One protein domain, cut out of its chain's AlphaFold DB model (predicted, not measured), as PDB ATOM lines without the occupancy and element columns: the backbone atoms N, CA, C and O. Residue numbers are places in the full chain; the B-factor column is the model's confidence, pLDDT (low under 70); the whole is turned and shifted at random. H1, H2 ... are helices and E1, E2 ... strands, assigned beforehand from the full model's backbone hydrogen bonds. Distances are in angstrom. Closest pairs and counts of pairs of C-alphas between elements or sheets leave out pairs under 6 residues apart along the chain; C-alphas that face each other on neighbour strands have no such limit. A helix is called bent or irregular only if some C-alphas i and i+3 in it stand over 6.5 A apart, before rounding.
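What this domain is: This is residues 513 to 691 of the 1001 residues of an uncharacterized protein of Oleiagrimonas sp. MCCC 1A03011 (UniProt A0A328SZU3). A small three-stranded sheet, E1 E3 E2, packs on residues 605 to 614 of the kinked helix H4, which runs through the middle of a group of helices. H1, H5, H6 and H7 pack on H4, H3 packs on H1 and H5, H8 packs on H7, and H2 reaches away from the far end of H4, with residues 540 to 546 sticking out. The printed part has 179 residues with eight named helices and three named strands, in the order H1 E1 H2 E2 E3 H3 H4 H5 H6 H7 H8; the sheet is mixed and the class mostly helix. The whole is compact, with a radius of gyration of the C-alphas of 16.3 A, and only just elongated, spanning 50 by 33 by 24 A.

How they stand to each other: E2, residues 565 to 569, and the inner strand E3, residues 572 to 577, form an antiparallel hairpin, with N 567 and O 574 2.9 A apart. E1, residues 532 to 534, is parallel to E3, with N 533 and O 575 2.8 A apart. H4, residues 597 to 614, is over E3 at a height over the sheet of 11.1 A, making two layers, a helix on one face of a sheet. H4 is the hub, touching five helices; it has a kink of 37 degrees near residue 604 and is irregular, C-alphas 599 and 602 being 8.0 A apart. H1, residues 516 to 531, touches H4 at a shallow tilt of 2 degrees, the same way; the closest C-alphas, of Thr 527 and Val 603, are 4.8 A apart. H6, residues 634 to 649, and H7, residues 661 to 670, form a bundle of three helices with H4; their closest C-alphas to it are Thr 637 to Ala 598, 4.2 A, and Val 665 to Ala 608, 5.4 A. H8, residues 676 to 685, forms a helical hairpin with H7, closest at C-alphas 682 and 667, 4.3 A. H5, residues 620 to 628, only just touches H4, with 3 pairs of C-alphas within 8 A, the closest Arg 620 and Ser 607, 7.6 A. H3, residues 585 to 592, touches H5, closest at C-alphas 589 and 623, 5.5 A; it is irregular, C-alphas 586 and 589 being 7.2 A apart. H2, residues 545 to 559, touches H4 with residues 555 to 559 alone, closest at C-alphas 558 and 613, 6.4 A. Every O i to N i+4 pair is within hydrogen-bond range in H1, H2, H5, H6, H7 and H8, against 2 of 4 in H3 and 10 of 14 in H4.

Where its parts are: H1 begins at C-alpha 516 (32.163, -22.116, 47.870) and is 22.4 A long. H4 is 24.1 A, H6 22.2 A, H2 21.1 A and E3 15.9 A. H8 ends at C-alpha 685 (28.654, 10.950, 43.824).

The domain as a whole: The C-alphas farthest apart, of Ser 514 and Glu 545, are 51.5 A apart. The printed part has no cut. The link H6 to H7 is long, with 11 residues. The mean pLDDT of the printed part is 90.0, and residues 690 to 691 are under 70.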
ATOM      1  N   ARG A 513      29.277 -23.058  55.603       89.62
ATOM      2  CA  ARG A 513      29.666 -21.724  55.107       89.62
ATOM      3  C   ARG A 513      30.996 -21.685  54.356       89.62
ATOM      4  O   ARG A 513      31.285 -20.710  53.669       89.62
ATOM      5  N   SER A 514      31.789 -22.750  54.467       87.75
ATOM      6  CA  SER A 514      33.015 -22.969  53.697       87.75
ATOM      7  C   SER A 514      32.773 -23.549  52.299       87.75
ATOM      8  O   SER A 514      33.719 -23.617  51.514       87.75
ATOM      9  N   ASP A 515      31.552 -23.987  51.969       88.88
ATOM     10  CA  ASP A 515      31.235 -24.558  50.659       88.88
ATOM     11  C   ASP A 515      31.040 -23.458  49.602       88.88
ATOM     12  O   ASP A 515      29.956 -22.907  49.392       88.88
ATOM     13  N   MET A 516      32.136 -23.141  48.912       88.19
ATOM     14  CA  MET A 516      32.163 -22.116  47.870       88.19
ATOM     15  C   MET A 516      31.442 -22.537  46.582       88.19
ATOM     16  O   MET A 516      31.026 -21.669  45.813       88.19
ATOM     17  N   SER A 517      31.285 -23.843  46.337       90.94
ATOM     18  CA  SER A 517      30.566 -24.361  45.165       90.94
ATOM     19  C   SER A 517      29.069 -24.106  45.314       90.94
ATOM     20  O   SER A 517      28.435 -23.543  44.418       90.94
ATOM     21  N   MET A 518      28.519 -24.424  46.490       90.50
ATOM     22  CA  MET A 518      27.123 -24.124  46.812       90.50
ATOM     23  C   MET A 518      26.868 -22.621  46.875       90.50
ATOM     24  O   MET A 518      25.872 -22.155  46.326       90.50
ATOM     25  N   LEU A 519      27.788 -21.838  47.452       93.50
ATOM     26  CA  LEU A 519      27.663 -20.379  47.450       93.50
ATOM     27  C   LEU A 519      27.552 -19.813  46.027       93.50
ATOM     28  O   LEU A 519      26.717 -18.944  45.792       93.50
ATOM     29  N   ALA A 520      28.356 -20.299  45.077       93.31
ATOM     30  CA  ALA A 520      28.294 -19.834  43.692       93.31
ATOM     31  C   ALA A 520      26.916 -20.097  43.057       93.31
ATOM     32  O   ALA A 520      26.341 -19.183  42.461       93.31
ATOM     33  N   LYS A 521      26.357 -21.301  43.254       92.50
ATOM     34  CA  LYS A 521      25.001 -21.655  42.793       92.50
ATOM     35  C   LYS A 521      23.927 -20.767  43.422       92.50
ATOM     36  O   LYS A 521      23.078 -20.219  42.721       92.50
ATOM     37  N   ILE A 522      23.997 -20.576  44.741       95.88
ATOM     38  CA  ILE A 522      23.076 -19.708  45.481       95.88
ATOM     39  C   ILE A 522      23.155 -18.282  44.921       95.88
ATOM     40  O   ILE A 522      22.140 -17.723  44.521       95.88
ATOM     41  N   VAL A 523      24.354 -17.703  44.823       96.31
ATOM     42  CA  VAL A 523      24.575 -16.338  44.315       96.31
ATOM     43  C   VAL A 523      24.004 -16.154  42.911       96.31
ATOM     44  O   VAL A 523      23.382 -15.122  42.644       96.31
ATOM     45  N   GLU A 524      24.169 -17.134  42.022       94.75
ATOM     46  CA  GLU A 524      23.582 -17.102  40.683       94.75
ATOM     47  C   GLU A 524      22.048 -17.020  40.738       94.75
ATOM     48  O   GLU A 524      21.461 -16.117  40.128       94.75
ATOM     49  N   ARG A 525      21.401 -17.882  41.536       94.12
ATOM     50  CA  ARG A 525      19.938 -17.896  41.694       94.12
ATOM     51  C   ARG A 525      19.408 -16.597  42.306       94.12
ATOM     52  O   ARG A 525      18.499 -15.986  41.745       94.12
ATOM     53  N   LEU A 526      20.023 -16.113  43.390       95.12
ATOM     54  CA  LEU A 526      19.630 -14.863  44.059       95.12
ATOM     55  C   LEU A 526      19.803 -13.643  43.139       95.12
ATOM     56  O   LEU A 526      18.974 -12.733  43.139       95.12
ATOM     57  N   THR A 527      20.858 -13.628  42.319       94.50
ATOM     58  CA  THR A 527      21.058 -12.588  41.297       94.50
ATOM     59  C   THR A 527      19.938 -12.630  40.257       94.50
ATOM     60  O   THR A 527      19.464 -11.576  39.832       94.50
ATOM     61  N   GLY A 528      19.476 -13.825  39.876       92.69
ATOM     62  CA  GLY A 528      18.310 -14.019  39.011       92.69
ATOM     63  C   GLY A 528      17.042 -13.361  39.562       92.69
ATOM     64  O   GLY A 528      16.380 -12.629  38.828       92.69
ATOM     65  N   TRP A 529      16.754 -13.525  40.858       92.12
ATOM     66  CA  TRP A 529      15.590 -12.893  41.507       92.12
ATOM     67  C   TRP A 529      15.631 -11.370  41.414       92.12
ATOM     68  O   TRP A 529      14.621 -10.729  41.145       92.12
ATOM     69  N   LEU A 530      16.816 -10.785  41.594       92.38
ATOM     70  CA  LEU A 530      17.015  -9.336  41.562       92.38
ATOM     71  C   LEU A 530      17.032  -8.745  40.145       92.38
ATOM     72  O   LEU A 530      16.898  -7.532  39.992       92.38
ATOM     73  N   ARG A 531      17.183  -9.577  39.105       92.69
ATOM     74  CA  ARG A 531      17.067  -9.142  37.703       92.69
ATOM     75  C   ARG A 531      15.621  -8.924  37.269       92.69
ATOM     76  O   ARG A 531      15.410  -8.269  36.249       92.69
ATOM     77  N   ILE A 532      14.647  -9.443  38.017       92.12
ATOM     78  CA  ILE A 532      13.228  -9.168  37.788       92.12
ATOM     79  C   ILE A 532      12.894  -7.818  38.429       92.12
ATOM     80  O   ILE A 532      12.923  -7.664  39.651       92.12
ATOM     81  N   VAL A 533      12.580  -6.822  37.603       91.69
ATOM     82  CA  VAL A 533      12.311  -5.450  38.037       91.69
ATOM     83  C   VAL A 533      10.844  -5.107  37.790       91.69
ATOM     84  O   VAL A 533      10.392  -4.947  36.660       91.69
ATOM     85  N   SER A 534      10.099  -4.954  38.881       90.81
ATOM     86  CA  SER A 534       8.717  -4.461  38.872       90.81
ATOM     87  C   SER A 534       8.636  -3.025  38.352       90.81
ATOM     88  O   SER A 534       9.307  -2.128  38.871       90.81
ATOM     89  N   ARG A 535       7.749  -2.790  37.383       90.44
ATOM     90  CA  ARG A 535       7.377  -1.452  36.900       90.44
ATOM     91  C   ARG A 535       6.378  -0.754  37.819       90.44
ATOM     92  O   ARG A 535       6.148   0.443  37.652       90.44
ATOM     93  N   ASP A 536       5.871  -1.476  38.819       87.50
ATOM     94  CA  ASP A 536       4.959  -1.018  39.867       87.50
ATOM     95  C   ASP A 536       3.608  -0.529  39.349       87.50
ATOM     96  O   ASP A 536       3.055   0.431  39.879       87.50
ATOM     97  N   VAL A 537       3.104  -1.183  38.305       87.19
ATOM     98  CA  VAL A 537       1.787  -0.902  37.740       87.19
ATOM     99  C   VAL A 537       0.721  -1.355  38.739       87.19
ATOM    100  O   VAL A 537       0.736  -2.497  39.223       87.19
ATOM    101  N   ASP A 538      -0.184  -0.448  39.104       83.19
ATOM    102  CA  ASP A 538      -1.296  -0.794  39.983       83.19
ATOM    103  C   ASP A 538      -2.372  -1.598  39.232       83.19
ATOM    104  O   ASP A 538      -2.623  -1.357  38.049       83.19
ATOM    105  N   PRO A 539      -3.027  -2.578  39.891       81.19
ATOM    106  CA  PRO A 539      -4.105  -3.330  39.266       81.19
ATOM    107  C   PRO A 539      -5.261  -2.391  38.880       81.19
ATOM    108  O   PRO A 539      -5.467  -1.370  39.546       81.19
ATOM    109  N   PRO A 540      -6.087  -2.752  37.878       78.38
ATOM    110  CA  PRO A 540      -7.129  -1.870  37.342       78.38
ATOM    111  C   PRO A 540      -8.099  -1.299  38.388       78.38
ATOM    112  O   PRO A 540      -8.659  -0.228  38.188       78.38
ATOM    113  N   GLN A 541      -8.295  -1.993  39.516       77.31
ATOM    114  CA  GLN A 541      -9.183  -1.560  40.603       77.31
ATOM    115  C   GLN A 541      -8.573  -0.486  41.527       77.31
ATOM    116  O   GLN A 541      -9.312   0.150  42.272       77.31
ATOM    117  N   MET A 542      -7.247  -0.299  41.509       73.38
ATOM    118  CA  MET A 542      -6.503   0.634  42.375       73.38
ATOM    119  C   MET A 542      -5.796   1.754  41.593       73.38
ATOM    120  O   MET A 542      -5.136   2.597  42.201       73.38
ATOM    121  N   MET A 543      -5.927   1.786  40.261       73.19
ATOM    122  CA  MET A 543      -5.278   2.786  39.409       73.19
ATOM    123  C   MET A 543      -5.768   4.205  39.723       73.19
ATOM    124  O   MET A 543      -6.922   4.558  39.483       73.19
ATOM    125  N   ASN A 544      -4.847   5.050  40.183       83.44
ATOM    126  CA  ASN A 544      -5.008   6.499  40.212       83.44
ATOM    127  C   ASN A 544      -4.211   7.104  39.045       83.44
ATOM    128  O   ASN A 544      -2.999   6.904  38.954       83.44
ATOM    129  N   GLU A 545      -4.870   7.873  38.175       82.25
ATOM    130  CA  GLU A 545      -4.241   8.473  36.991       82.25
ATOM    131  C   GLU A 545      -3.033   9.368  37.299       82.25
ATOM    132  O   GLU A 545      -2.110   9.460  36.487       82.25
ATOM    133  N   GLU A 546      -3.039  10.069  38.434       81.81
ATOM    134  CA  GLU A 546      -1.937  10.948  38.831       81.81
ATOM    135  C   GLU A 546      -0.737  10.134  39.332       81.81
ATOM    136  O   GLU A 546       0.405  10.415  38.956       81.81
ATOM    137  N   SER A 547      -1.005   9.067  40.093       80.81
ATOM    138  CA  SER A 547       0.006   8.102  40.547       80.81
ATOM    139  C   SER A 547       0.661   7.385  39.365       80.81
ATOM    140  O   SER A 547       1.888   7.344  39.264       80.81
ATOM    141  N   GLU A 548      -0.143   6.908  38.409       84.69
ATOM    142  CA  GLU A 548       0.349   6.244  37.200       84.69
ATOM    143  C   GLU A 548       1.179   7.189  36.325       84.69
ATOM    144  O   GLU A 548       2.281   6.839  35.905       84.69
ATOM    145  N   ARG A 549       0.736   8.439  36.120       85.12
ATOM    146  CA  ARG A 549       1.540   9.447  35.403       85.12
ATOM    147  C   ARG A 549       2.884   9.706  36.086       85.12
ATOM    148  O   ARG A 549       3.904   9.807  35.400       85.12
ATOM    149  N   ALA A 550       2.908   9.806  37.416       83.88
ATOM    150  CA  ALA A 550       4.141   9.991  38.177       83.88
ATOM    151  C   ALA A 550       5.072   8.768  38.080       83.88
ATOM    152  O   ALA A 550       6.280   8.929  37.882       83.88
ATOM    153  N   ARG A 551       4.515   7.551  38.150       88.62
ATOM    154  CA  ARG A 551       5.232   6.277  37.994       88.62
ATOM    155  C   ARG A 551       5.876   6.150  36.613       88.62
ATOM    156  O   ARG A 551       7.092   5.963  36.543       88.62
ATOM    157  N   VAL A 552       5.095   6.318  35.538       87.94
ATOM    158  CA  VAL A 552       5.575   6.287  34.142       87.94
ATOM    159  C   VAL A 552       6.696   7.304  33.964       87.94
ATOM    160  O   VAL A 552       7.786   6.961  33.509       87.94
ATOM    161  N   LYS A 553       6.461   8.558  34.381       87.94
ATOM    162  CA  LYS A 553       7.452   9.633  34.269       87.94
ATOM    163  C   LYS A 553       8.761   9.252  34.955       87.94
ATOM    164  O   LYS A 553       9.820   9.469  34.373       87.94
ATOM    165  N   ARG A 554       8.710   8.673  36.156       87.19
ATOM    166  CA  ARG A 554       9.898   8.248  36.909       87.19
ATOM    167  C   ARG A 554      10.700   7.175  36.172       87.19
ATOM    168  O   ARG A 554      11.907   7.340  36.015       87.19
ATOM    169  N   ILE A 555      10.051   6.108  35.702       89.06
ATOM    170  CA  ILE A 555      10.739   5.010  35.003       89.06
ATOM    171  C   ILE A 555      11.302   5.501  33.665       89.06
ATOM    172  O   ILE A 555      12.500   5.365  33.419       89.06
ATOM    173  N   VAL A 556      10.495   6.185  32.850       90.56
ATOM    174  CA  VAL A 556      10.934   6.731  31.555       90.56
ATOM    175  C   VAL A 556      12.080   7.734  31.724       90.56
ATOM    176  O   VAL A 556      13.008   7.730  30.925       90.56
ATOM    177  N   THR A 557      12.084   8.549  32.784       88.69
ATOM    178  CA  THR A 557      13.197   9.481  33.059       88.69
ATOM    179  C   THR A 557      14.516   8.748  33.329       88.69
ATOM    180  O   THR A 557      15.577   9.278  33.013       88.69
ATOM    181  N   ARG A 558      14.472   7.538  33.902       89.69
ATOM    182  CA  ARG A 558      15.662   6.766  34.294       89.69
ATOM    183  C   ARG A 558      16.177   5.854  33.184       89.69
ATOM    184  O   ARG A 558      17.385   5.806  32.966       89.69
ATOM    185  N   ILE A 559      15.284   5.132  32.510       91.75
ATOM    186  CA  ILE A 559      15.654   4.085  31.539       91.75
ATOM    187  C   ILE A 559      15.092   4.312  30.128       91.75
ATOM    188  O   ILE A 559      15.446   3.577  29.213       91.75
ATOM    189  N   GLY A 560      14.250   5.330  29.926       88.81
ATOM    190  CA  GLY A 560      13.770   5.749  28.602       88.81
ATOM    191  C   GLY A 560      12.538   5.016  28.070       88.81
ATOM    192  O   GLY A 560      12.029   5.395  27.016       88.81
ATOM    193  N   PHE A 561      12.033   4.000  28.773       89.69
ATOM    194  CA  PHE A 561      10.868   3.199  28.376       89.69
ATOM    195  C   PHE A 561      10.066   2.723  29.599       89.69
ATOM    196  O   PHE A 561      10.546   2.816  30.724       89.69
ATOM    197  N   ASP A 562       8.851   2.214  29.375       90.31
ATOM    198  CA  ASP A 562       7.984   1.590  30.388       90.31
ATOM    199  C   ASP A 562       7.177   0.457  29.728       90.31
ATOM    200  O   ASP A 562       6.043   0.652  29.298       90.31
ATOM    201  N   ALA A 563       7.809  -0.706  29.561       89.75
ATOM    202  CA  ALA A 563       7.239  -1.878  28.897       89.75
ATOM    203  C   ALA A 563       7.767  -3.171  29.535       89.75
ATOM    204  O   ALA A 563       8.846  -3.166  30.131       89.75
ATOM    205  N   ASP A 564       7.003  -4.256  29.407       91.12
ATOM    206  CA  ASP A 564       7.423  -5.588  29.847       91.12
ATOM    207  C   ASP A 564       8.428  -6.223  28.889       91.12
ATOM    208  O   ASP A 564       8.426  -5.960  27.684       91.12
ATOM    209  N   GLY A 565       9.231  -7.133  29.437       92.50
ATOM    210  CA  GLY A 565      10.169  -7.951  28.683       92.50
ATOM    211  C   GLY A 565      11.620  -7.766  29.108       92.50
ATOM    212  O   GLY A 565      11.940  -7.099  30.094       92.50
ATOM    213  N   GLU A 566      12.514  -8.416  28.369       93.94
ATOM    214  CA  GLU A 566      13.948  -8.374  28.636       93.94
ATOM    215  C   GLU A 566      14.578  -7.115  28.026       93.94
ATOM    216  O   GLU A 566      14.493  -6.874  26.820       93.94
ATOM    217  N   HIS A 567      15.254  -6.326  28.857       92.56
ATOM    218  CA  HIS A 567      15.942  -5.106  28.448       92.56
ATOM    219  C   HIS A 567      17.339  -5.035  29.061       92.56
ATOM    220  O   HIS A 567      17.588  -5.528  30.161       92.56
ATOM    221  N   THR A 568      18.272  -4.402  28.346       92.69
ATOM    222  CA  THR A 568      19.636  -4.185  28.844       92.69
ATOM    223  C   THR A 568      19.760  -2.792  29.456       92.69
ATOM    224  O   THR A 568      19.413  -1.812  28.800       92.69
ATOM    225  N   VAL A 569      20.246  -2.710  30.696       92.00
ATOM    226  CA  VAL A 569      20.504  -1.454  31.415       92.00
ATOM    227  C   VAL A 569      21.883  -1.532  32.072       92.00
ATOM    228  O   VAL A 569      22.141  -2.429  32.873       92.00
ATOM    229  N   LEU A 570      22.775  -0.600  31.730       92.56
ATOM    230  CA  LEU A 570      24.177  -0.557  32.172       92.56
ATOM    231  C   LEU A 570      24.962  -1.856  31.896       92.56
ATOM    232  O   LEU A 570      25.834  -2.240  32.672       92.56
ATOM    233  N   GLY A 571      24.651  -2.546  30.799       88.75
ATOM    234  CA  GLY A 571      25.252  -3.822  30.405       88.75
ATOM    235  C   GLY A 571      24.620  -5.059  31.052       88.75
ATOM    236  O   GLY A 571      25.036  -6.177  30.745       88.75
ATOM    237  N   HIS A 572      23.603  -4.895  31.906       91.12
ATOM    238  CA  HIS A 572      22.903  -5.997  32.570       91.12
ATOM    239  C   HIS A 572      21.565  -6.293  31.905       91.12
ATOM    240  O   HIS A 572      20.779  -5.385  31.652       91.12
ATOM    241  N   ARG A 573      21.283  -7.578  31.679       93.31
ATOM    242  CA  ARG A 573      19.975  -8.054  31.217       93.31
ATOM    243  C   ARG A 573      19.010  -8.132  32.399       93.31
ATOM    244  O   ARG A 573      19.266  -8.875  33.348       93.31
ATOM    245  N   LEU A 574      17.937  -7.353  32.333       94.06
ATOM    246  CA  LEU A 574      16.874  -7.263  33.332       94.06
ATOM    247  C   LEU A 574      15.539  -7.653  32.697       94.06
ATOM    248  O   LEU A 574      15.308  -7.366  31.525       94.06
ATOM    249  N   ILE A 575      14.657  -8.271  33.479       94.81
ATOM    250  CA  ILE A 575      13.306  -8.646  33.059       94.81
ATOM    251  C   ILE A 575      12.331  -7.683  33.725       94.81
ATOM    252  O   ILE A 575      12.182  -7.690  34.946       94.81
ATOM    253  N   PHE A 576      11.674  -6.846  32.930       93.44
ATOM    254  CA  PHE A 576      10.662  -5.919  33.411       93.44
ATOM    255  C   PHE A 576       9.284  -6.575  33.369       93.44
ATOM    256  O   PHE A 576       8.920  -7.196  32.370       93.44
ATOM    257  N   VAL A 577       8.533  -6.431  34.459       92.38
ATOM    258  CA  VAL A 577       7.160  -6.938  34.598       92.38
ATOM    259  C   VAL A 577       6.270  -5.866  35.219       92.38
ATOM    260  O   VAL A 577       6.761  -5.054  36.008       92.38
ATOM    261  N   ASP A 578       4.969  -5.879  34.923       89.75
ATOM    262  CA  ASP A 578       3.988  -4.935  35.480       89.75
ATOM    263  C   ASP A 578       4.118  -4.796  37.003       89.75
ATOM    264  O   ASP A 578       4.327  -3.700  37.533       89.75
ATOM    265  N   ARG A 579       4.052  -5.929  37.709       85.75
ATOM    266  CA  ARG A 579       4.159  -5.993  39.165       85.75
ATOM    267  C   ARG A 579       4.829  -7.291  39.594       85.75
ATOM    268  O   ARG A 579       4.401  -8.373  39.209       85.75
ATOM    269  N   HIS A 580       5.854  -7.179  40.432       82.69
ATOM    270  CA  HIS A 580       6.525  -8.322  41.053       82.69
ATOM    271  C   HIS A 580       6.524  -8.171  42.573       82.69
ATOM    272  O   HIS A 580       6.825  -7.094  43.092       82.69
ATOM    273  N   TYR A 581       6.205  -9.251  43.287       78.81
ATOM    274  CA  TYR A 581       6.309  -9.301  44.741       78.81
ATOM    275  C   TYR A 581       7.687  -9.838  45.131       78.81
ATOM    276  O   TYR A 581       8.023 -10.978  44.839       78.81
ATOM    277  N   TYR A 582       8.472  -9.036  45.848       77.44
ATOM    278  CA  TYR A 582       9.853  -9.354  46.236       77.44
ATOM    279  C   TYR A 582       9.942 -10.273  47.466       77.44
ATOM    280  O   TYR A 582      10.845 -10.161  48.293       77.44
ATOM    281  N   THR A 583       8.986 -11.186  47.612       81.75
ATOM    282  CA  THR A 583       8.849 -12.104  48.748       81.75
ATOM    283  C   THR A 583      10.024 -13.073  48.878       81.75
ATOM    284  O   THR A 583      10.438 -13.356  50.004       81.75
ATOM    285  N   ALA A 584      10.567 -13.548  47.754       85.38
ATOM    286  CA  ALA A 584      11.798 -14.336  47.706       85.38
ATOM    287  C   ALA A 584      13.033 -13.454  47.958       85.38
ATOM    288  O   ALA A 584      13.853 -13.766  48.821       85.38
ATOM    289  N   ALA A 585      13.122 -12.291  47.303       88.44
ATOM    290  CA  ALA A 585      14.248 -11.367  47.465       88.44
ATOM    291  C   ALA A 585      14.410 -10.841  48.908       88.44
ATOM    292  O   ALA A 585      15.531 -10.637  49.368       88.44
ATOM    293  N   ALA A 586      13.317 -10.715  49.670       89.06
ATOM    294  CA  ALA A 586      13.341 -10.397  51.102       89.06
ATOM    295  C   ALA A 586      14.116 -11.411  51.963       89.06
ATOM    296  O   ALA A 586      14.548 -11.068  53.059       89.06
ATOM    297  N   THR A 587      14.318 -12.639  51.478       92.31
ATOM    298  CA  THR A 587      15.050 -13.695  52.198       92.31
ATOM    299  C   THR A 587      16.550 -13.719  51.898       92.31
ATOM    300  O   THR A 587      17.299 -14.366  52.629       92.31
ATOM    301  N   ILE A 588      17.007 -12.983  50.873       94.75
ATOM    302  CA  ILE A 588      18.414 -12.937  50.440       94.75
ATOM    303  C   ILE A 588      19.378 -12.674  51.610       94.75
ATOM    304  O   ILE A 588      20.359 -13.413  51.716       94.75
ATOM    305  N   PRO A 589      19.131 -11.697  52.514       94.31
ATOM    306  CA  PRO A 589      20.046 -11.444  53.623       94.31
ATOM    307  C   PRO A 589      20.238 -12.663  54.532       94.31
ATOM    308  O   PRO A 589      21.367 -12.999  54.871       94.31
ATOM    309  N   SER A 590      19.152 -13.366  54.870       93.88
ATOM    310  CA  SER A 590      19.196 -14.570  55.710       93.88
ATOM    311  C   SER A 590      19.911 -15.740  55.033       93.88
ATOM    312  O   SER A 590      20.550 -16.537  55.713       93.88
ATOM    313  N   ILE A 591      19.800 -15.863  53.707       95.31
ATOM    314  CA  ILE A 591      20.451 -16.933  52.939       95.31
ATOM    315  C   ILE A 591      21.970 -16.721  52.882       95.31
ATOM    316  O   ILE A 591      22.727 -17.672  53.070       95.31
ATOM    317  N   LEU A 592      22.412 -15.481  52.643       94.81
ATOM    318  CA  LEU A 592      23.833 -15.130  52.515       94.81
ATOM    319  C   LEU A 592      24.561 -14.983  53.860       94.81
ATOM    320  O   LEU A 592      25.790 -14.932  53.891       94.81
ATOM    321  N   GLU A 593      23.828 -14.919  54.969       92.62
ATOM    322  CA  GLU A 593      24.389 -14.791  56.313       92.62
ATOM    323  C   GLU A 593      25.435 -15.881  56.619       92.62
ATOM    324  O   GLU A 593      25.163 -17.087  56.562       92.62
ATOM    325  N   GLY A 594      26.639 -15.438  56.993       90.50
ATOM    326  CA  GLY A 594      27.769 -16.295  57.358       90.50
ATOM    327  C   GLY A 594      28.641 -16.763  56.187       90.50
ATOM    328  O   GLY A 594      29.666 -17.386  56.441       90.50
ATOM    329  N   PHE A 595      28.283 -16.472  54.930       94.00
ATOM    330  CA  PHE A 595      29.149 -16.714  53.766       94.00
ATOM    331  C   PHE A 595      30.138 -15.562  53.517       94.00
ATOM    332  O   PHE A 595      29.991 -14.468  54.056       94.00
ATOM    333  N   THR A 596      31.134 -15.797  52.652       93.31
ATOM    334  CA  THR A 596      32.047 -14.743  52.173       93.31
ATOM    335  C   THR A 596      31.331 -13.819  51.184       93.31
ATOM    336  O   THR A 596      31.060 -14.178  50.032       93.31
ATOM    337  N   LEU A 597      30.996 -12.608  51.628       94.50
ATOM    338  CA  LEU A 597      30.154 -11.687  50.864       94.50
ATOM    339  C   LEU A 597      30.889 -11.060  49.676       94.50
ATOM    340  O   LEU A 597      30.240 -10.647  48.712       94.50
ATOM    341  N   ALA A 598      32.226 -11.056  49.667       93.94
ATOM    342  CA  ALA A 598      33.002 -10.606  48.514       93.94
ATOM    343  C   ALA A 598      32.687 -11.422  47.243       93.94
ATOM    344  O   ALA A 598      32.740 -10.877  46.138       93.94
ATOM    345  N   THR A 599      32.313 -12.698  47.400       91.62
ATOM    346  CA  THR A 599      31.914 -13.600  46.304       91.62
ATOM    347  C   THR A 599      30.471 -13.351  45.842       91.62
ATOM    348  O   THR A 599      30.127 -13.623  44.695       91.62
ATOM    349  N   ALA A 600      29.634 -12.753  46.697       95.06
ATOM    350  CA  ALA A 600      28.242 -12.405  46.408       95.06
ATOM    351  C   ALA A 600      28.071 -11.022  45.742       95.06
ATOM    352  O   ALA A 600      26.953 -10.513  45.644       95.06
ATOM    353  N   LEU A 601      29.154 -10.411  45.240       95.12
ATOM    354  CA  LEU A 601      29.139  -9.108  44.558       95.12
ATOM    355  C   LEU A 601      28.026  -8.945  43.493       95.12
ATOM    356  O   LEU A 601      27.398  -7.881  43.485       95.12
ATOM    357  N   PRO A 602      27.713  -9.954  42.646       95.69
ATOM    358  CA  PRO A 602      26.632  -9.843  41.663       95.69
ATOM    359  C   PRO A 602      25.249  -9.549  42.269       95.69
ATOM    360  O   PRO A 602      24.452  -8.841  41.652       95.69
ATOM    361  N   VAL A 603      24.977 -10.027  43.489       96.00
ATOM    362  CA  VAL A 603      23.714  -9.780  44.209       96.00
ATOM    363  C   VAL A 603      23.614  -8.309  44.609       96.00
ATOM    364  O   VAL A 603      22.593  -7.663  44.370       96.00
ATOM    365  N   PHE A 604      24.683  -7.746  45.180       95.94
ATOM    366  CA  PHE A 604      24.710  -6.337  45.590       95.94
ATOM    367  C   PHE A 604      24.597  -5.388  44.398       95.94
ATOM    368  O   PHE A 604      23.912  -4.368  44.480       95.94
ATOM    369  N   GLU A 605      25.226  -5.741  43.282       95.12
ATOM    370  CA  GLU A 605      25.131  -4.999  42.031       95.12
ATOM    371  C   GLU A 605      23.721  -5.026  41.436       95.12
ATOM    372  O   GLU A 605      23.165  -3.964  41.147       95.12
ATOM    373  N   ALA A 606      23.109  -6.209  41.313       94.25
ATOM    374  CA  ALA A 606      21.738  -6.335  40.821       94.25
ATOM    375  C   ALA A 606      20.744  -5.577  41.718       94.25
ATOM    376  O   ALA A 606      19.879  -4.859  41.217       94.25
ATOM    377  N   SER A 607      20.924  -5.652  43.041       94.25
ATOM    378  CA  SER A 607      20.140  -4.898  44.028       94.25
ATOM    379  C   SER A 607      20.287  -3.380  43.857       94.25
ATOM    380  O   SER A 607      19.289  -2.660  43.798       94.25
ATOM    381  N   ALA A 608      21.521  -2.878  43.718       94.44
ATOM    382  CA  ALA A 608      21.787  -1.454  43.513       94.44
ATOM    383  C   ALA A 608      21.193  -0.944  42.191       94.44
ATOM    384  O   ALA A 608      20.624   0.147  42.154       94.44
ATOM    385  N   LEU A 609      21.269  -1.741  41.123       93.88
ATOM    386  CA  LEU A 609      20.672  -1.418  39.830       93.88
ATOM    387  C   LEU A 609      19.138  -1.385  39.904       93.88
ATOM    388  O   LEU A 609      18.524  -0.391  39.512       93.88
ATOM    389  N   ALA A 610      18.515  -2.418  40.475       91.88
ATOM    390  CA  ALA A 610      17.067  -2.475  40.657       91.88
ATOM    391  C   ALA A 610      16.554  -1.325  41.546       91.88
ATOM    392  O   ALA A 610      15.489  -0.760  41.289       91.88
ATOM    393  N   MET A 611      17.310  -0.940  42.579       90.44
ATOM    394  CA  MET A 611      16.989   0.201  43.439       90.44
ATOM    395  C   MET A 611      17.155   1.542  42.716       90.44
ATOM    396  O   MET A 611      16.280   2.393  42.844       90.44
ATOM    397  N   ALA A 612      18.210   1.729  41.919       91.44
ATOM    398  CA  ALA A 612      18.391   2.946  41.126       91.44
ATOM    399  C   ALA A 612      17.249   3.158  40.118       91.44
ATOM    400  O   ALA A 612      16.885   4.296  39.833       91.44
ATOM    401  N   ILE A 613      16.658   2.074  39.603       90.44
ATOM    402  CA  ILE A 613      15.533   2.126  38.660       90.44
ATOM    403  C   ILE A 613      14.197   2.367  39.379       90.44
ATOM    404  O   ILE A 613      13.413   3.201  38.920       90.44
ATOM    405  N   ARG A 614      13.922   1.685  40.503       86.50
ATOM    406  CA  ARG A 614      12.615   1.740  41.198       86.50
ATOM    407  C   ARG A 614      12.497   2.791  42.302       86.50
ATOM    408  O   ARG A 614      11.384   3.216  42.590       86.50
ATOM    409  N   ASP A 615      13.607   3.243  42.881       78.69
ATOM    410  CA  ASP A 615      13.692   4.101  44.086       78.69
ATOM    411  C   ASP A 615      13.197   3.471  45.397       78.69
ATOM    412  O   ASP A 615      13.107   4.135  46.425       78.69
ATOM    413  N   ARG A 616      12.834   2.187  45.375       75.44
ATOM    414  CA  ARG A 616      12.370   1.444  46.550       75.44
ATOM    415  C   ARG A 616      12.688  -0.032  46.393       75.44
ATOM    416  O   ARG A 616      12.484  -0.584  45.313       75.44
ATOM    417  N   GLN A 617      13.191  -0.648  47.458       76.44
ATOM    418  CA  GLN A 617      13.392  -2.093  47.558       76.44
ATOM    419  C   GLN A 617      13.264  -2.514  49.022       76.44
ATOM    420  O   GLN A 617      14.009  -2.037  49.878       76.44
ATOM    421  N   GLU A 618      12.333  -3.415  49.301       78.62
ATOM    422  CA  GLU A 618      11.957  -3.847  50.650       78.62
ATOM    423  C   GLU A 618      13.082  -4.629  51.353       78.62
ATOM    424  O   GLU A 618      13.176  -4.637  52.574       78.62
ATOM    425  N   TYR A 619      13.979  -5.253  50.587       85.69
ATOM    426  CA  TYR A 619      15.109  -6.047  51.084       85.69
ATOM    427  C   TYR A 619      16.404  -5.241  51.273       85.69
ATOM    428  O   TYR A 619      17.412  -5.784  51.734       85.69
ATOM    429  N   ARG A 620      16.414  -3.950  50.909       87.44
ATOM    430  CA  ARG A 620      17.628  -3.119  50.932       87.44
ATOM    431  C   ARG A 620      18.209  -2.985  52.333       87.44
ATOM    432  O   ARG A 620      19.417  -3.108  52.495       87.44
ATOM    433  N   GLU A 621      17.361  -2.731  53.323       89.12
ATOM    434  CA  GLU A 621      17.791  -2.566  54.710       89.12
ATOM    435  C   GLU A 621      18.502  -3.824  55.227       89.12
ATOM    436  O   GLU A 621      19.593  -3.730  55.783       89.12
ATOM    437  N   GLY A 622      17.950  -5.007  54.939       90.88
ATOM    438  CA  GLY A 622      18.568  -6.280  55.312       90.88
ATOM    439  C   GLY A 622      19.937  -6.506  54.661       90.88
ATOM    440  O   GLY A 622      20.848  -6.986  55.328       90.88
ATOM    441  N   LEU A 623      20.123  -6.117  53.394       92.62
ATOM    442  CA  LEU A 623      21.438  -6.185  52.733       92.62
ATOM    443  C   LEU A 623      22.454  -5.212  53.345       92.62
ATOM    444  O   LEU A 623      23.628  -5.552  53.457       92.62
ATOM    445  N   THR A 624      22.016  -4.016  53.748       90.81
ATOM    446  CA  THR A 624      22.880  -3.056  54.445       90.81
ATOM    447  C   THR A 624      23.341  -3.625  55.786       90.81
ATOM    448  O   THR A 624      24.540  -3.635  56.056       90.81
ATOM    449  N   TRP A 625      22.420  -4.165  56.594       92.88
ATOM    450  CA  TRP A 625      22.763  -4.813  57.864       92.88
ATOM    451  C   TRP A 625      23.679  -6.020  57.681       92.88
ATOM    452  O   TRP A 625      24.622  -6.181  58.451       92.88
ATOM    453  N   LEU A 626      23.451  -6.826  56.639       94.19
ATOM    454  CA  LEU A 626      24.310  -7.960  56.304       94.19
ATOM    455  C   LEU A 626      25.763  -7.521  56.055       94.19
ATOM    456  O   LEU A 626      26.683  -8.161  56.555       94.19
ATOM    457  N   CYS A 627      25.980  -6.427  55.317       92.38
ATOM    458  CA  CYS A 627      27.325  -5.899  55.086       92.38
ATOM    459  C   CYS A 627      27.932  -5.250  56.340       92.38
ATOM    460  O   CYS A 627      29.104  -5.485  56.627       92.38
ATOM    461  N   LEU A 628      27.151  -4.462  57.091       89.75
ATOM    462  CA  LEU A 628      27.604  -3.780  58.312       89.75
ATOM    463  C   LEU A 628      28.031  -4.763  59.406       89.75
ATOM    464  O   LEU A 628      29.025  -4.539  60.090       89.75
ATOM    465  N   MET A 629      27.284  -5.855  59.555       90.38
ATOM    466  CA  MET A 629      27.528  -6.889  60.560       90.38
ATOM    467  C   MET A 629      28.376  -8.047  60.017       90.38
ATOM    468  O   MET A 629      28.468  -9.092  60.664       90.38
ATOM    469  N   ASN A 630      28.992  -7.891  58.838       92.00
ATOM    470  CA  ASN A 630      29.830  -8.923  58.238       92.00
ATOM    471  C   ASN A 630      31.068  -9.180  59.113       92.00
ATOM    472  O   ASN A 630      32.030  -8.418  59.094       92.00
ATOM    473  N   ASN A 631      31.065 -10.287  59.848       90.81
ATOM    474  CA  ASN A 631      32.187 -10.726  60.677       90.81
ATOM    475  C   ASN A 631      33.129 -11.715  59.963       90.81
ATOM    476  O   ASN A 631      34.110 -12.147  60.565       90.81
ATOM    477  N   VAL A 632      32.841 -12.082  58.708       92.19
ATOM    478  CA  VAL A 632      33.591 -13.085  57.937       92.19
ATOM    479  C   VAL A 632      34.662 -12.426  57.067       92.19
ATOM    480  O   VAL A 632      35.835 -12.784  57.156       92.19
ATOM    481  N   ASP A 633      34.282 -11.463  56.220       93.75
ATOM    482  CA  ASP A 633      35.171 -10.877  55.204       93.75
ATOM    483  C   ASP A 633      34.888  -9.388  54.906       93.75
ATOM    484  O   ASP A 633      34.952  -8.946  53.753       93.75
ATOM    485  N   PHE A 634      34.606  -8.594  55.948       93.44
ATOM    486  CA  PHE A 634      34.254  -7.168  55.846       93.44
ATOM    487  C   PHE A 634      35.176  -6.365  54.914       93.44
ATOM    488  O   PHE A 634      34.715  -5.771  53.938       93.44
ATOM    489  N   GLU A 635      36.493  -6.382  55.155       93.94
ATOM    490  CA  GLU A 635      37.445  -5.584  54.369       93.94
ATOM    491  C   GLU A 635      37.505  -6.009  52.895       93.94
ATOM    492  O   GLU A 635      37.647  -5.165  52.003       93.94
ATOM    493  N   ALA A 636      37.419  -7.315  52.630       95.19
ATOM    494  CA  ALA A 636      37.429  -7.851  51.275       95.19
ATOM    495  C   ALA A 636      36.149  -7.448  50.531       95.19
ATOM    496  O   ALA A 636      36.224  -6.970  49.396       95.19
ATOM    497  N   THR A 637      34.999  -7.546  51.200       95.12
ATOM    498  CA  THR A 637      33.694  -7.123  50.682       95.12
ATOM    499  C   THR A 637      33.680  -5.628  50.374       95.12
ATOM    500  O   THR A 637      33.382  -5.238  49.243       95.12
ATOM    501  N   ALA A 638      34.098  -4.781  51.321       94.50
ATOM    502  CA  ALA A 638      34.177  -3.333  51.129       94.50
ATOM    503  C   ALA A 638      35.112  -2.961  49.965       94.50
ATOM    504  O   ALA A 638      34.779  -2.118  49.128       94.50
ATOM    505  N   ARG A 639      36.269  -3.627  49.836       95.75
ATOM    506  CA  ARG A 639      37.201  -3.415  48.714       95.75
ATOM    507  C   ARG A 639      36.580  -3.790  47.367       95.75
ATOM    508  O   ARG A 639      36.741  -3.034  46.405       95.75
ATOM    509  N   SER A 640      35.872  -4.916  47.295       96.25
ATOM    510  CA  SER A 640      35.162  -5.360  46.091       96.25
ATOM    511  C   SER A 640      34.045  -4.390  45.699       96.25
ATOM    512  O   SER A 640      33.978  -3.983  44.538       96.25
ATOM    513  N   LEU A 641      33.245  -3.928  46.666       96.62
ATOM    514  CA  LEU A 641      32.197  -2.924  46.453       96.62
ATOM    515  C   LEU A 641      32.772  -1.591  45.954       96.62
ATOM    516  O   LEU A 641      32.289  -1.056  44.958       96.62
ATOM    517  N   ARG A 642      33.857  -1.083  46.562       96.62
ATOM    518  CA  ARG A 642      34.553   0.138  46.105       96.62
ATOM    519  C   ARG A 642      35.071   0.010  44.677       96.62
ATOM    520  O   ARG A 642      34.939   0.941  43.882       96.62
ATOM    521  N   LYS A 643      35.703  -1.125  44.356       96.81
ATOM    522  CA  LYS A 643      36.220  -1.396  43.010       96.81
ATOM    523  C   LYS A 643      35.071  -1.394  42.003       96.81
ATOM    524  O   LYS A 643      35.150  -0.673  41.009       96.81
ATOM    525  N   ARG A 644      33.986  -2.112  42.301       96.31
ATOM    526  CA  ARG A 644      32.829  -2.202  41.408       96.31
ATOM    527  C   ARG A 644      32.097  -0.873  41.253       96.31
ATOM    528  O   ARG A 644      31.752  -0.507  40.138       96.31
ATOM    529  N   ALA A 645      31.942  -0.100  42.328       96.75
ATOM    530  CA  ALA A 645      31.358   1.237  42.267       96.75
ATOM    531  C   ALA A 645      32.135   2.162  41.314       96.75
ATOM    532  O   ALA A 645      31.525   2.872  40.515       96.75
ATOM    533  N   LYS A 646      33.476   2.123  41.338       96.06
ATOM    534  CA  LYS A 646      34.318   2.886  40.398       96.06
ATOM    535  C   LYS A 646      34.144   2.425  38.951       96.06
ATOM    536  O   LYS A 646      34.071   3.268  38.062       96.06
ATOM    537  N   GLU A 647      34.079   1.115  38.722       95.75
ATOM    538  CA  GLU A 647      33.856   0.542  37.389       95.75
ATOM    539  C   GLU A 647      32.491   0.951  36.825       95.75
ATOM    540  O   GLU A 647      32.427   1.446  35.704       95.75
ATOM    541  N   ILE A 648      31.418   0.822  37.616       95.06
ATOM    542  CA  ILE A 648      30.064   1.197  37.192       95.06
ATOM    543  C   ILE A 648      29.967   2.700  36.939       95.06
ATOM    544  O   ILE A 648      29.426   3.100  35.915       95.06
ATOM    545  N   ALA A 649      30.539   3.546  37.801       93.81
ATOM    546  CA  ALA A 649      30.523   4.998  37.602       93.81
ATOM    547  C   ALA A 649      31.181   5.448  36.281       93.81
ATOM    548  O   ALA A 649      30.900   6.552  35.814       93.81
ATOM    549  N   ALA A 650      32.052   4.616  35.694       93.56
ATOM    550  CA  ALA A 650      32.714   4.863  34.415       93.56
ATOM    551  C   ALA A 650      31.958   4.294  33.196       93.56
ATOM    552  O   ALA A 650      32.370   4.542  32.060       93.56
ATOM    553  N   ILE A 651      30.867   3.544  33.397       94.00
ATOM    554  CA  ILE A 651      30.055   2.993  32.304       94.00
ATOM    555  C   ILE A 651      29.374   4.134  31.549       94.00
ATOM    556  O   ILE A 651      28.770   5.026  32.141       94.00
ATOM    557  N   THR A 652      29.440   4.077  30.218       92.12
ATOM    558  CA  THR A 652      28.615   4.922  29.349       92.12
ATOM    559  C   THR A 652      27.257   4.238  29.157       92.12
ATOM    560  O   THR A 652      27.243   3.133  28.613       92.12
ATOM    561  N   PRO A 653      26.136   4.839  29.603       91.00
ATOM    562  CA  PRO A 653      24.813   4.224  29.485       91.00
ATOM    563  C   PRO A 653      24.381   3.991  28.038       91.00
ATOM    564  O   PRO A 653      24.786   4.716  27.125       91.00
ATOM    565  N   GLU A 654      23.502   3.013  27.835       91.56
ATOM    566  CA  GLU A 654      22.854   2.769  26.552       91.56
ATOM    567  C   GLU A 654      21.956   3.942  26.132       91.56
ATOM    568  O   GLU A 654      21.506   4.762  26.937       91.56
ATOM    569  N   ARG A 655      21.638   4.013  24.835       86.25
ATOM    570  CA  ARG A 655      20.738   5.039  24.303       86.25
ATOM    571  C   ARG A 655      19.356   4.930  24.965       86.25
ATOM    572  O   ARG A 655      18.678   3.926  24.800       86.25
ATOM    573  N   GLY A 656      18.929   6.003  25.630       84.94
ATOM    574  CA  GLY A 656      17.644   6.084  26.339       84.94
ATOM    575  C   GLY A 656      17.774   5.971  27.859       84.94
ATOM    576  O   GLY A 656      16.909   6.472  28.569       84.94
ATOM    577  N   VAL A 657      18.882   5.419  28.361       91.38
ATOM    578  CA  VAL A 657      19.186   5.364  29.795       91.38
ATOM    579  C   VAL A 657      19.788   6.696  30.253       91.38
ATOM    580  O   VAL A 657      20.590   7.315  29.550       91.38
ATOM    581  N   HIS A 658      19.394   7.162  31.438       91.06
ATOM    582  CA  HIS A 658      19.829   8.447  31.977       91.06
ATOM    583  C   HIS A 658      21.346   8.483  32.227       91.06
ATOM    584  O   HIS A 658      21.907   7.575  32.842       91.06
ATOM    585  N   LEU A 659      22.005   9.579  31.827       90.31
ATOM    586  CA  LEU A 659      23.469   9.727  31.891       90.31
ATOM    587  C   LEU A 659      24.047   9.595  33.310       90.31
ATOM    588  O   LEU A 659      25.144   9.077  33.480       90.31
ATOM    589  N   ASP A 660      23.307  10.035  34.327       91.69
ATOM    590  CA  ASP A 660      23.725   9.923  35.732       91.69
ATOM    591  C   ASP A 660      23.324   8.605  36.426       91.69
ATOM    592  O   ASP A 660      23.704   8.389  37.580       91.69
ATOM    593  N   LEU A 661      22.594   7.697  35.764       92.31
ATOM    594  CA  LEU A 661      22.193   6.423  36.379       92.31
ATOM    595  C   LEU A 661      23.389   5.579  36.881       92.31
ATOM    596  O   LEU A 661      23.303   5.068  37.999       92.31
ATOM    597  N   PRO A 662      24.538   5.483  36.172       94.56
ATOM    598  CA  PRO A 662      25.703   4.758  36.687       94.56
ATOM    599  C   PRO A 662      26.257   5.349  37.985       94.56
ATOM    600  O   PRO A 662      26.647   4.613  38.889       94.56
ATOM    601  N   ARG A 663      26.248   6.683  38.125       93.81
ATOM    602  CA  ARG A 663      26.680   7.359  39.360       93.81
ATOM    603  C   ARG A 663      25.743   7.051  40.523       93.81
ATOM    604  O   ARG A 663      26.213   6.857  41.642       93.81
ATOM    605  N   ARG A 664      24.434   6.951  40.259       93.00
ATOM    606  CA  ARG A 664      23.439   6.530  41.256       93.00
ATOM    607  C   ARG A 664      23.702   5.105  41.743       93.00
ATOM    608  O   ARG A 664      23.771   4.891  42.950       93.00
ATOM    609  N   VAL A 665      23.906   4.155  40.828       94.75
ATOM    610  CA  VAL A 665      24.224   2.756  41.177       94.75
ATOM    611  C   VAL A 665      25.535   2.671  41.962       94.75
ATOM    612  O   VAL A 665      25.597   2.010  42.996       94.75
ATOM    613  N   ALA A 666      26.567   3.400  41.534       95.81
ATOM    614  CA  ALA A 666      27.843   3.456  42.237       95.81
ATOM    615  C   ALA A 666      27.714   4.018  43.666       95.81
ATOM    616  O   ALA A 666      28.302   3.461  44.592       95.81
ATOM    617  N   ALA A 667      26.915   5.070  43.873       94.38
ATOM    618  CA  ALA A 667      26.642   5.600  45.210       94.38
ATOM    619  C   ALA A 667      25.924   4.570  46.104       94.38
ATOM    620  O   ALA A 667      26.304   4.388  47.260       94.38
ATOM    621  N   LEU A 668      24.945   3.836  45.560       93.94
ATOM    622  CA  LEU A 668      24.222   2.779  46.281       93.94
ATOM    623  C   LEU A 668      25.128   1.615  46.714       93.94
ATOM    624  O   LEU A 668      24.918   1.046  47.790       93.94
ATOM    625  N   LEU A 669      26.133   1.273  45.903       95.69
ATOM    626  CA  LEU A 669      27.152   0.283  46.260       95.69
ATOM    627  C   LEU A 669      28.103   0.793  47.345       95.69
ATOM    628  O   LEU A 669      28.433   0.043  48.258       95.69
ATOM    629  N   LEU A 670      28.518   2.061  47.284       95.31
ATOM    630  CA  LEU A 670      29.378   2.653  48.312       95.31
ATOM    631  C   LEU A 670      28.681   2.719  49.677       95.31
ATOM    632  O   LEU A 670      29.303   2.381  50.678       95.31
ATOM    633  N   TRP A 671      27.382   3.032  49.734       93.12
ATOM    634  CA  TRP A 671      26.620   2.986  50.992       93.12
ATOM    635  C   TRP A 671      26.486   1.582  51.603       93.12
ATOM    636  O   TRP A 671      26.135   1.473  52.769       93.12
ATOM    637  N   LEU A 672      26.750   0.502  50.856       93.38
ATOM    638  CA  LEU A 672      26.789  -0.852  51.434       93.38
ATOM    639  C   LEU A 672      28.093  -1.156  52.172       93.38
ATOM    640  O   LEU A 672      28.157  -2.162  52.867       93.38
ATOM    641  N   THR A 673      29.142  -0.352  51.996       91.06
ATOM    642  CA  THR A 673      30.456  -0.640  52.593       91.06
ATOM    643  C   THR A 673      30.474  -0.463  54.110       91.06
ATOM    644  O   THR A 673      31.289  -1.102  54.766       91.06
ATOM    645  N   GLY A 674      29.603   0.394  54.656       81.31
ATOM    646  CA  GLY A 674      29.576   0.725  56.081       81.31
ATOM    647  C   GLY A 674      30.724   1.615  56.572       81.31
ATOM    648  O   GLY A 674      30.881   1.781  57.776       81.31
ATOM    649  N   ASP A 675      31.543   2.162  55.667       86.12
ATOM    650  CA  ASP A 675      32.649   3.069  55.993       86.12
ATOM    651  C   ASP A 675      32.202   4.531  55.827       86.12
ATOM    652  O   ASP A 675      31.775   4.936  54.743       86.12
ATOM    653  N   GLU A 676      32.343   5.351  56.873       84.44
ATOM    654  CA  GLU A 676      31.941   6.770  56.866       84.44
ATOM    655  C   GLU A 676      32.572   7.577  55.712       84.44
ATOM    656  O   GLU A 676      31.960   8.504  55.157       84.44
ATOM    657  N   ASN A 677      33.797   7.228  55.297       90.19
ATOM    658  CA  ASN A 677      34.458   7.901  54.179       90.19
ATOM    659  C   ASN A 677      33.780   7.565  52.848       90.19
ATOM    660  O   ASN A 677      33.638   8.439  51.986       90.19
ATOM    661  N   ASP A 678      33.345   6.315  52.682       91.44
ATOM    662  CA  ASP A 678      32.610   5.879  51.501       91.44
ATOM    663  C   ASP A 678      31.189   6.438  51.493       91.44
ATOM    664  O   ASP A 678      30.703   6.797  50.423       91.44
ATOM    665  N   GLU A 679      30.542   6.609  52.650       88.00
ATOM    666  CA  GLU A 679      29.252   7.305  52.743       88.00
ATOM    667  C   GLU A 679      29.366   8.764  52.296       88.00
ATOM    668  O   GLU A 679      28.548   9.258  51.511       88.00
ATOM    669  N   THR A 680      30.431   9.444  52.727       87.00
ATOM    670  CA  THR A 680      30.742  10.809  52.292       87.00
ATOM    671  C   THR A 680      31.025  10.863  50.787       87.00
ATOM    672  O   THR A 680      30.578  11.783  50.093       87.00
ATOM    673  N   ALA A 681      31.761   9.885  50.251       90.00
ATOM    674  CA  ALA A 681      32.030   9.777  48.820       90.00
ATOM    675  C   ALA A 681      30.751   9.483  48.016       90.00
ATOM    676  O   ALA A 681      30.518  10.113  46.984       90.00
ATOM    677  N   ALA A 682      29.891   8.596  48.514       90.69
ATOM    678  CA  ALA A 682      28.599   8.259  47.933       90.69
ATOM    679  C   ALA A 682      27.668   9.474  47.901       90.69
ATOM    680  O   ALA A 682      27.074   9.752  46.864       90.69
ATOM    681  N   ALA A 683      27.597  10.258  48.982       86.56
ATOM    682  CA  ALA A 683      26.794  11.479  49.042       86.56
ATOM    683  C   ALA A 683      27.229  12.532  48.007       86.56
ATOM    684  O   ALA A 683      26.377  13.220  47.442       86.56
ATOM    685  N   LYS A 684      28.538  12.634  47.729       87.69
ATOM    686  CA  LYS A 684      29.095  13.500  46.672       87.69
ATOM    687  C   LYS A 684      28.837  12.953  45.266       87.69
ATOM    688  O   LYS A 684      28.655  13.737  44.339       87.69
ATOM    689  N   LEU A 685      28.862  11.630  45.104       88.81
ATOM    690  CA  LEU A 685      28.654  10.950  43.824       88.81
ATOM    691  C   LEU A 685      27.170  10.872  43.429       88.81
ATOM    692  O   LEU A 685      26.856  10.820  42.241       88.81
ATOM    693  N   ASN A 686      26.268  10.855  44.410       88.19
ATOM    694  CA  ASN A 686      24.844  10.637  44.209       88.19
ATOM    695  C   ASN A 686      24.184  11.790  43.420       88.19
ATOM    696  O   ASN A 686      24.159  12.924  43.906       88.19
ATOM    697  N   PRO A 687      23.608  11.526  42.234       84.44
ATOM    698  CA  PRO A 687      23.009  12.564  41.400       84.44
ATOM    699  C   PRO A 687      21.673  13.079  41.953       84.44
ATOM    700  O   PRO A 687      20.995  12.419  42.740       84.44
ATOM    701  N   SER A 688      21.247  14.255  41.489       77.25
ATOM    702  CA  SER A 688      19.983  14.894  41.888       77.25
ATOM    703  C   SER A 688      18.734  14.321  41.207       77.25
ATOM    704  O   SER A 688      17.659  14.889  41.371       77.25
ATOM    705  N   ILE A 689      18.854  13.212  40.467       75.00
ATOM    706  CA  ILE A 689      17.748  12.577  39.729       75.00
ATOM    707  C   ILE A 689      16.543  12.225  40.629       75.00
ATOM    708  O   ILE A 689      15.415  12.224  40.148       75.00
ATOM    709  N   ASP A 690      16.778  12.042  41.936       64.75
ATOM    710  CA  ASP A 690      15.762  11.680  42.940       64.75
ATOM    711  C   ASP A 690      15.431  12.819  43.940       64.75
ATOM    712  O   ASP A 690      14.661  12.623  44.878       64.75
ATOM    713  N   ARG A 691      16.014  14.026  43.802       66.00
ATOM    714  CA  ARG A 691      15.818  15.124  44.779       66.00
ATOM    715  C   ARG A 691      14.639  16.029  44.405       66.00
ATOM    716  O   ARG A 691      14.799  16.991  43.658       66.00
TER     717      ARG A 691